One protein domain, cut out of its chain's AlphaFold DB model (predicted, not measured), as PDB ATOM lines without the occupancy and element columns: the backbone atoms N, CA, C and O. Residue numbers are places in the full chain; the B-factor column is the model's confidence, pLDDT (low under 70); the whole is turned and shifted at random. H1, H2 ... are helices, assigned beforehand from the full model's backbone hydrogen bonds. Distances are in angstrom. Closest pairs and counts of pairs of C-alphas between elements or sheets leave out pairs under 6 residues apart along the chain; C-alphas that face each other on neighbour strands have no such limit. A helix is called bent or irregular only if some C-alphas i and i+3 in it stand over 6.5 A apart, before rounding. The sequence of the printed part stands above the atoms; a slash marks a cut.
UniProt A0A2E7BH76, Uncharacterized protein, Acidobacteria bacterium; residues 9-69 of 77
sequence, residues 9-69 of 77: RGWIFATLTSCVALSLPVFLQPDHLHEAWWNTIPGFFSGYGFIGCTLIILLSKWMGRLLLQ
ATOM      1  N   ARG A   9       3.436 -64.520 -46.294       63.94
ATOM      2  CA  ARG A   9       4.264 -63.529 -47.000       63.94
ATOM      3  C   ARG A   9       3.442 -62.520 -47.813       63.94
ATOM      4  O   ARG A   9       3.787 -61.349 -47.828       63.94
ATOM      5  N   GLY A  10       2.330 -62.934 -48.422       67.50
ATOM      6  CA  GLY A  10       1.448 -62.044 -49.189       67.50
ATOM      7  C   GLY A  10       0.756 -60.990 -48.323       67.50
ATOM      8  O   GLY A  10       0.576 -59.859 -48.760       67.50
ATOM      9  N   TRP A  11       0.446 -61.330 -47.068       66.19
ATOM     10  CA  TRP A  11      -0.067 -60.363 -46.095       66.19
ATOM     11  C   TRP A  11       0.968 -59.304 -45.726       66.19
ATOM     12  O   TRP A  11       0.596 -58.147 -45.594       66.19
ATOM     13  N   ILE A  12       2.247 -59.686 -45.627       72.94
ATOM     14  CA  ILE A  12       3.348 -58.759 -45.331       72.94
ATOM     15  C   ILE A  12       3.540 -57.772 -46.485       72.94
ATOM     16  O   ILE A  12       3.674 -56.579 -46.245       72.94
ATOM     17  N   PHE A  13       3.507 -58.240 -47.737       75.19
ATOM     18  CA  PHE A  13       3.591 -57.338 -48.891       75.19
ATOM     19  C   PHE A  13       2.380 -56.408 -48.974       75.19
ATOM     20  O   PHE A  13       2.552 -55.217 -49.199       75.19
ATOM     21  N   ALA A  14       1.172 -56.911 -48.708       75.06
ATOM     22  CA  ALA A  14      -0.033 -56.088 -48.710       75.06
ATOM     23  C   ALA A  14       0.000 -54.981 -47.638       75.06
ATOM     24  O   ALA A  14      -0.347 -53.838 -47.938       75.06
ATOM     25  N   THR A  15       0.450 -55.283 -46.413       76.44
ATOM     26  CA  THR A  15       0.613 -54.259 -45.367       76.44
ATOM     27  C   THR A  15       1.750 -53.295 -45.677       76.44
ATOM     28  O   THR A  15       1.599 -52.098 -45.453       76.44
ATOM     29  N   LEU A  16       2.860 -53.774 -46.239       78.12
ATOM     30  CA  LEU A  16       3.986 -52.917 -46.607       78.12
ATOM     31  C   LEU A  16       3.600 -51.921 -47.715       78.12
ATOM     32  O   LEU A  16       3.848 -50.727 -47.577       78.12
ATOM     33  N   THR A  17       2.943 -52.388 -48.782       74.62
ATOM     34  CA  THR A  17       2.480 -51.531 -49.886       74.62
ATOM     35  C   THR A  17       1.426 -50.524 -49.418       74.62
ATOM     36  O   THR A  17       1.449 -49.372 -49.844       74.62
ATOM     37  N   SER A  18       0.551 -50.924 -48.492       74.38
ATOM     38  CA  SER A  18      -0.408 -50.030 -47.835       74.38
ATOM     39  C   SER A  18       0.273 -48.934 -47.001       74.38
ATOM     40  O   SER A  18      -0.069 -47.763 -47.158       74.38
ATOM     41  N   CYS A  19       1.264 -49.280 -46.171       75.75
ATOM     42  CA  CYS A  19       2.021 -48.305 -45.378       75.75
ATOM     43  C   CYS A  19       2.729 -47.274 -46.264       75.75
ATOM     44  O   CYS A  19       2.687 -46.078 -45.979       75.75
ATOM     45  N   VAL A  20       3.350 -47.724 -47.359       73.88
ATOM     46  CA  VAL A  20       4.007 -46.823 -48.314       73.88
ATOM     47  C   VAL A  20       2.976 -45.902 -48.969       73.88
ATOM     48  O   VAL A  20       3.157 -44.687 -48.947       73.88
ATOM     49  N   ALA A  21       1.853 -46.434 -49.458       71.81
ATOM     50  CA  ALA A  21       0.789 -45.627 -50.059       71.81
ATOM     51  C   ALA A  21       0.188 -44.582 -49.095       71.81
ATOM     52  O   ALA A  21      -0.129 -43.469 -49.516       71.81
ATOM     53  N   LEU A  22       0.078 -44.902 -47.801       69.94
ATOM     54  CA  LEU A  22      -0.399 -43.976 -46.766       69.94
ATOM     55  C   LEU A  22       0.591 -42.840 -46.464       69.94
ATOM     56  O   LEU A  22       0.157 -41.760 -46.072       69.94
ATOM     57  N   SER A  23       1.893 -43.056 -46.672       68.75
ATOM     58  CA  SER A  23       2.931 -42.038 -46.434       68.75
ATOM     59  C   SER A  23       3.088 -41.002 -47.557       68.75
ATOM     60  O   SER A  23       3.428 -39.859 -47.273       68.75
ATOM     61  N   LEU A  24       2.788 -41.343 -48.818       67.94
ATOM     62  CA  LEU A  24       2.913 -40.430 -49.972       67.94
ATOM     63  C   LEU A  24       2.185 -39.069 -49.826       67.94
ATOM     64  O   LEU A  24       2.787 -38.040 -50.131       67.94
ATOM     65  N   PRO A  25       0.922 -39.011 -49.366       64.19
ATOM     66  CA  PRO A  25       0.175 -37.759 -49.271       64.19
ATOM     67  C   PRO A  25       0.611 -36.856 -48.113       64.19
ATOM     68  O   PRO A  25       0.264 -35.682 -48.128       64.19
ATOM     69  N   VAL A  26       1.394 -37.358 -47.150       66.75
ATOM     70  CA  VAL A  26       2.023 -36.514 -46.114       66.75
ATOM     71  C   VAL A  26       3.073 -35.584 -46.732       66.75
ATOM     72  O   VAL A  26       3.260 -34.468 -46.263       66.75
ATOM     73  N   PHE A  27       3.740 -36.020 -47.805       64.25
ATOM     74  CA  PHE A  27       4.810 -35.255 -48.450       64.25
ATOM     75  C   PHE A  27       4.330 -34.336 -49.579       64.25
ATOM     76  O   PHE A  27       5.055 -33.427 -49.967       64.25
ATOM     77  N   LEU A  28       3.135 -34.576 -50.123       63.91
ATOM     78  CA  LEU A  28       2.631 -33.895 -51.320       63.91
ATOM     79  C   LEU A  28       1.515 -32.888 -51.030       63.91
ATOM     80  O   LEU A  28       0.794 -32.536 -51.955       63.91
ATOM     81  N   GLN A  29       1.348 -32.454 -49.776       62.50
ATOM     82  CA  GLN A  29       0.243 -31.594 -49.351       62.50
ATOM     83  C   GLN A  29       0.234 -30.270 -50.141       62.50
ATOM     84  O   GLN A  29       1.098 -29.426 -49.909       62.50
ATOM     85  N   PRO A  30      -0.711 -30.062 -51.078       60.03
ATOM     86  CA  PRO A  30      -0.864 -28.782 -51.747       60.03
ATOM     87  C   PRO A  30      -1.636 -27.856 -50.801       60.03
ATOM     88  O   PRO A  30      -2.687 -28.250 -50.292       60.03
ATOM     89  N   ASP A  31      -1.149 -26.634 -50.585       58.00
ATOM     90  CA  ASP A  31      -1.739 -25.584 -49.726       58.00
ATOM     91  C   ASP A  31      -3.093 -25.035 -50.235       58.00
ATOM     92  O   ASP A  31      -3.407 -23.848 -50.131       58.00
ATOM     93  N   HIS A  32      -3.926 -25.862 -50.858       54.47
ATOM     94  CA  HIS A  32      -5.109 -25.399 -51.567       54.47
ATOM     95  C   HIS A  32      -6.348 -25.498 -50.680       54.47
ATOM     96  O   HIS A  32      -7.117 -26.453 -50.726       54.47
ATOM     97  N   LEU A  33      -6.490 -24.449 -49.864       54.59
ATOM     98  CA  LEU A  33      -7.715 -23.657 -49.722       54.59
ATOM     99  C   LEU A  33      -9.011 -24.479 -49.721       54.59
ATOM    100  O   LEU A  33      -9.719 -24.510 -50.717       54.59
ATOM    101  N   HIS A  34      -9.359 -25.088 -48.592       52.91
ATOM    102  CA  HIS A  34     -10.751 -25.365 -48.232       52.91
ATOM    103  C   HIS A  34     -10.822 -25.339 -46.701       52.91
ATOM    104  O   HIS A  34     -10.167 -26.147 -46.041       52.91
ATOM    105  N   GLU A  35     -11.584 -24.382 -46.166       59.81
ATOM    106  CA  GLU A  35     -11.861 -24.072 -44.749       59.81
ATOM    107  C   GLU A  35     -12.608 -25.212 -44.034       59.81
ATOM    108  O   GLU A  35     -13.712 -25.054 -43.514       59.81
ATOM    109  N   ALA A  36     -12.055 -26.416 -44.063       66.31
ATOM    110  CA  ALA A  36     -12.645 -27.569 -43.426       66.31
ATOM    111  C   ALA A  36     -11.639 -28.187 -42.463       66.31
ATOM    112  O   ALA A  36     -10.507 -28.484 -42.833       66.31
ATOM    113  N   TRP A  37     -12.075 -28.406 -41.223       70.62
ATOM    114  CA  TRP A  37     -11.260 -28.929 -40.121       70.62
ATOM    115  C   TRP A  37     -10.512 -30.236 -40.447       70.62
ATOM    116  O   TRP A  37      -9.468 -30.519 -39.867       70.62
ATOM    117  N   TRP A  38     -11.008 -31.022 -41.405       65.75
ATOM    118  CA  TRP A  38     -10.365 -32.255 -41.860       65.75
ATOM    119  C   TRP A  38      -9.117 -32.029 -42.733       65.75
ATOM    120  O   TRP A  38      -8.298 -32.937 -42.843       65.75
ATOM    121  N   ASN A  39      -8.926 -30.835 -43.309       67.75
ATOM    122  CA  ASN A  39      -7.720 -30.470 -44.068       67.75
ATOM    123  C   ASN A  39      -6.534 -30.099 -43.165       67.75
ATOM    124  O   ASN A  39      -5.392 -30.104 -43.618       67.75
ATOM    125  N   THR A  40      -6.786 -29.805 -41.885       66.81
ATOM    126  CA  THR A  40      -5.736 -29.533 -40.890       66.81
ATOM    127  C   THR A  40      -4.891 -30.775 -40.603       66.81
ATOM    128  O   THR A  40      -3.748 -30.660 -40.169       66.81
ATOM    129  N   ILE A  41      -5.438 -31.969 -40.847       71.25
ATOM    130  CA  ILE A  41      -4.759 -33.233 -40.580       71.25
ATOM    131  C   ILE A  41      -4.067 -33.701 -41.869       71.25
ATOM    132  O   ILE A  41      -4.750 -34.137 -42.805       71.25
ATOM    133  N   PRO A  42      -2.724 -33.647 -41.947       70.56
ATOM    134  CA  PRO A  42      -2.015 -34.122 -43.125       70.56
ATOM    135  C   PRO A  42      -2.273 -35.614 -43.359       70.56
ATOM    136  O   PRO A  42      -2.233 -36.425 -42.433       70.56
ATOM    137  N   GLY A  43      -2.577 -35.982 -44.607       73.12
ATOM    138  CA  GLY A  43      -2.874 -37.367 -44.996       73.12
ATOM    139  C   GLY A  43      -4.297 -37.877 -44.700       73.12
ATOM    140  O   GLY A  43      -4.569 -39.052 -44.966       73.12
ATOM    141  N   PHE A  44      -5.224 -37.032 -44.222       75.06
ATOM    142  CA  PHE A  44      -6.599 -37.432 -43.868       75.06
ATOM    143  C   PHE A  44      -7.335 -38.181 -44.991       75.06
ATOM    144  O   PHE A  44      -7.869 -39.270 -44.773       75.06
ATOM    145  N   PHE A  45      -7.320 -37.646 -46.215       75.38
ATOM    146  CA  PHE A  45      -8.024 -38.254 -47.352       75.38
ATOM    147  C   PHE A  45      -7.485 -39.636 -47.729       75.38
ATOM    148  O   PHE A  45      -8.254 -40.523 -48.097       75.38
ATOM    149  N   SER A  46      -6.174 -39.839 -47.604       77.19
ATOM    150  CA  SER A  46      -5.543 -41.132 -47.883       77.19
ATOM    151  C   SER A  46      -5.909 -42.170 -46.832       77.19
ATOM    152  O   SER A  46      -6.299 -43.286 -47.175       77.19
ATOM    153  N   GLY A  47      -5.886 -41.774 -45.554       75.56
ATOM    154  CA  GLY A  47      -6.376 -42.606 -44.458       75.56
ATOM    155  C   GLY A  47      -7.839 -42.999 -44.655       75.56
ATOM    156  O   GLY A  47      -8.178 -44.181 -44.585       75.56
ATOM    157  N   TYR A  48      -8.697 -42.031 -44.983       77.00
ATOM    158  CA  TYR A  48     -10.120 -42.267 -45.219       77.00
ATOM    159  C   TYR A  48     -10.368 -43.228 -46.394       77.00
ATOM    160  O   TYR A  48     -11.108 -44.205 -46.251       77.00
ATOM    161  N   GLY A  49      -9.702 -43.013 -47.533       79.38
ATOM    162  CA  GLY A  49      -9.800 -43.901 -48.696       79.38
ATOM    163  C   GLY A  49      -9.287 -45.316 -48.410       79.38
ATOM    164  O   GLY A  49      -9.906 -46.302 -48.821       79.38
ATOM    165  N   PHE A  50      -8.199 -45.435 -47.647       81.31
ATOM    166  CA  PHE A  50      -7.633 -46.725 -47.262       81.31
ATOM    167  C   PHE A  50      -8.558 -47.517 -46.327       81.31
ATOM    168  O   PHE A  50      -8.783 -48.717 -46.534       81.31
ATOM    169  N   ILE A  51      -9.137 -46.845 -45.328       81.88
ATOM    170  CA  ILE A  51     -10.118 -47.437 -44.412       81.88
ATOM    171  C   ILE A  51     -11.360 -47.876 -45.193       81.88
ATOM    172  O   ILE A  51     -11.810 -49.010 -45.026       81.88
ATOM    173  N   GLY A  52     -11.867 -47.028 -46.093       81.00
ATOM    174  CA  GLY A  52     -13.021 -47.341 -46.935       81.00
ATOM    175  C   GLY A  52     -12.795 -48.577 -47.811       81.00
ATOM    176  O   GLY A  52     -13.604 -49.505 -47.799       81.00
ATOM    177  N   CYS A  53     -11.659 -48.643 -48.508       85.31
ATOM    178  CA  CYS A  53     -11.302 -49.799 -49.332       85.31
ATOM    179  C   CYS A  53     -11.185 -51.087 -48.495       85.31
ATOM    180  O   CYS A  53     -11.762 -52.124 -48.838       85.31
ATOM    181  N   THR A  54     -10.499 -51.014 -47.350       82.38
ATOM    182  CA  THR A  54     -10.330 -52.154 -46.436       82.38
ATOM    183  C   THR A  54     -11.673 -52.658 -45.910       82.38
ATOM    184  O   THR A  54     -11.921 -53.868 -45.924       82.38
ATOM    185  N   LEU A  55     -12.563 -51.749 -45.500       84.56
ATOM    186  CA  LEU A  55     -13.910 -52.088 -45.042       84.56
ATOM    187  C   LEU A  55     -14.693 -52.845 -46.115       84.56
ATOM    188  O   LEU A  55     -15.255 -53.897 -45.816       84.56
ATOM    189  N   ILE A  56     -14.680 -52.373 -47.364       86.56
ATOM    190  CA  ILE A  56     -15.412 -53.021 -48.463       86.56
ATOM    191  C   ILE A  56     -14.892 -54.445 -48.716       86.56
ATOM    192  O   ILE A  56     -15.687 -55.373 -48.896       86.56
ATOM    193  N   ILE A  57     -13.575 -54.666 -48.676       84.19
ATOM    194  CA  ILE A  57     -12.981 -56.005 -48.837       84.19
ATOM    195  C   ILE A  57     -13.392 -56.935 -47.687       84.19
ATOM    196  O   ILE A  57     -13.731 -58.102 -47.920       84.19
ATOM    197  N   LEU A  58     -13.359 -56.444 -46.444       77.50
ATOM    198  CA  LEU A  58     -13.748 -57.222 -45.266       77.50
ATOM    199  C   LEU A  58     -15.231 -57.589 -45.301       77.50
ATOM    200  O   LEU A  58     -15.568 -58.760 -45.104       77.50
ATOM    201  N   LEU A  59     -16.093 -56.624 -45.624       82.88
ATOM    202  CA  LEU A  59     -17.530 -56.833 -45.794       82.88
ATOM    203  C   LEU A  59     -17.810 -57.863 -46.890       82.88
ATOM    204  O   LEU A  59     -18.549 -58.819 -46.660       82.88
ATOM    205  N   SER A  60     -17.132 -57.753 -48.035       82.88
ATOM    206  CA  SER A  60     -17.271 -58.705 -49.147       82.88
ATOM    207  C   SER A  60     -16.875 -60.127 -48.742       82.88
ATOM    208  O   SER A  60     -17.553 -61.096 -49.085       82.88
ATOM    209  N   LYS A  61     -15.802 -60.281 -47.957       73.19
ATOM    210  CA  LYS A  61     -15.378 -61.588 -47.427       73.19
ATOM    211  C   LYS A  61     -16.328 -62.143 -46.368       73.19
ATOM    212  O   LYS A  61     -16.459 -63.364 -46.259       73.19
ATOM    213  N   TRP A  62     -16.928 -61.280 -45.556       74.69
ATOM    214  CA  TRP A  62     -17.889 -61.681 -44.534       74.69
ATOM    215  C   TRP A  62     -19.190 -62.165 -45.181       74.69
ATOM    216  O   TRP A  62     -19.602 -63.302 -44.947       74.69
ATOM    217  N   MET A  63     -19.744 -61.373 -46.103       76.69
ATOM    218  CA  MET A  63     -20.929 -61.742 -46.881       76.69
ATOM    219  C   MET A  63     -20.693 -62.993 -47.737       76.69
ATOM    220  O   MET A  63     -21.520 -63.900 -47.740       76.69
ATOM    221  N   GLY A  64     -19.536 -63.102 -48.399       71.56
ATOM    222  CA  GLY A  64     -19.192 -64.276 -49.208       71.56
ATOM    223  C   GLY A  64     -19.113 -65.584 -48.409       71.56
ATOM    224  O   GLY A  64     -19.409 -66.647 -48.951       71.56
ATOM    225  N   ARG A  65     -18.765 -65.531 -47.114       64.12
ATOM    226  CA  ARG A  65     -18.785 -66.715 -46.236       64.12
ATOM    227  C   ARG A  65     -20.191 -67.124 -45.812       64.12
ATOM    228  O   ARG A  65     -20.438 -68.318 -45.704       64.12
ATOM    229  N   LEU A  66     -21.081 -66.160 -45.590       65.06
ATOM    230  CA  LEU A  66     -22.462 -66.422 -45.176       65.06
ATOM    231  C   LEU A  66     -23.334 -66.938 -46.328       65.06
ATOM    232  O   LEU A  66     -24.179 -67.795 -46.107       65.06
ATOM    233  N   LEU A  67     -23.119 -66.445 -47.554       60.12
ATOM    234  CA  LEU A  67     -24.000 -66.729 -48.695       60.12
ATOM    235  C   LEU A  67     -23.532 -67.875 -49.610       60.12
ATOM    236  O   LEU A  67     -24.367 -68.489 -50.266       60.12
ATOM    237  N   LEU A  68     -22.224 -68.169 -49.697       58.47
ATOM    238  CA  LEU A  68     -21.668 -68.979 -50.802       58.47
ATOM    239  C   LEU A  68     -21.163 -70.380 -50.404       58.47
ATOM    240  O   LEU A  68     -20.625 -71.108 -51.236       58.47
ATOM    241  N   GLN A  69     -21.332 -70.794 -49.147       59.78
ATOM    242  CA  GLN A  69     -21.045 -72.164 -48.698       59.78
ATOM    243  C   GLN A  69     -22.297 -73.046 -48.844       59.78
ATOM    244  O   GLN A  69     -22.736 -73.666 -47.883       59.78
TER     245      GLN A  69
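This is residues 9 to 69 of the 77 residues of an uncharacterized protein of Acidobacteria bacterium (UniProt A0A2E7BH76). Two long helices, H1 and H3, run opposite ways and make a narrow V, meeting near the end of H1 and the start of H3. A loop with the four-residue helix H2 joins them at the closed end of the V, and the far parts of the two long helices, residues 9 to 17 of H1 and 51 to 67 of H3, stand free as its two arms. The printed part has 61 residues with three named helices, in the order H1, H2, H3, and no named strand; its class is all helix. The whole is only just loose, close to extended, with a radius of gyration of the C-alphas of 15.8 A, and it is flat, spanning 50 by 28 by 11 A.

H1 is residues 9 to 27 and begins at C-alpha 9 at (4.264, -63.529, -47.000); from first to last C-alpha it measures 28.3 A. It is irregular, but only just: C-alphas 22 and 25 are 6.7 A apart. H2 is residues 37 to 40, with C-alpha 37 at (-11.260, -28.929, -40.121). H3, residues 44 to 67, is the longest helix with 24 residues and 34.4 A from first to last C-alpha, and it ends at C-alpha 67 at (-24.000, -66.729, -48.695).

H1 touches H3 with residues 18 to 25 alone, and H3 touches H1 with residues 46 to 50 alone. Their closest C-alphas are those of Leu 22 and Ser 46, 6.0 A apart. Their lines stand at a shallow tilt of 28 degrees, and they run opposite ways. H2 touches no helix. H2 and H3 are close but not clearly touching, the closest C-alphas being those of Trp 38 and Phe 44 at 6.7 A. H1 and H2 are apart. In H3 every O i to N i+4 pair is within hydrogen-bond range, and in H1 12 of 15 are; H2 is too short for such a pair, and its one O i to N i+3 pair is within range.

The two C-alphas farthest apart are those of Asp 31 and Gln 69, at 50.4 A. The link from H1 to H2, with 9 residues, is short, and the link from H2 to H3, with 3 residues, is tight. Residues 32 to 38 and 51 to 69 stand free, as do residues 9 to 17. The printed part has no cut. The mean pLDDT of the printed part is 71.1, and the model's confidence is under 70 at residues 9 to 11, 22 to 36, 38 to 40 and 65 to 69.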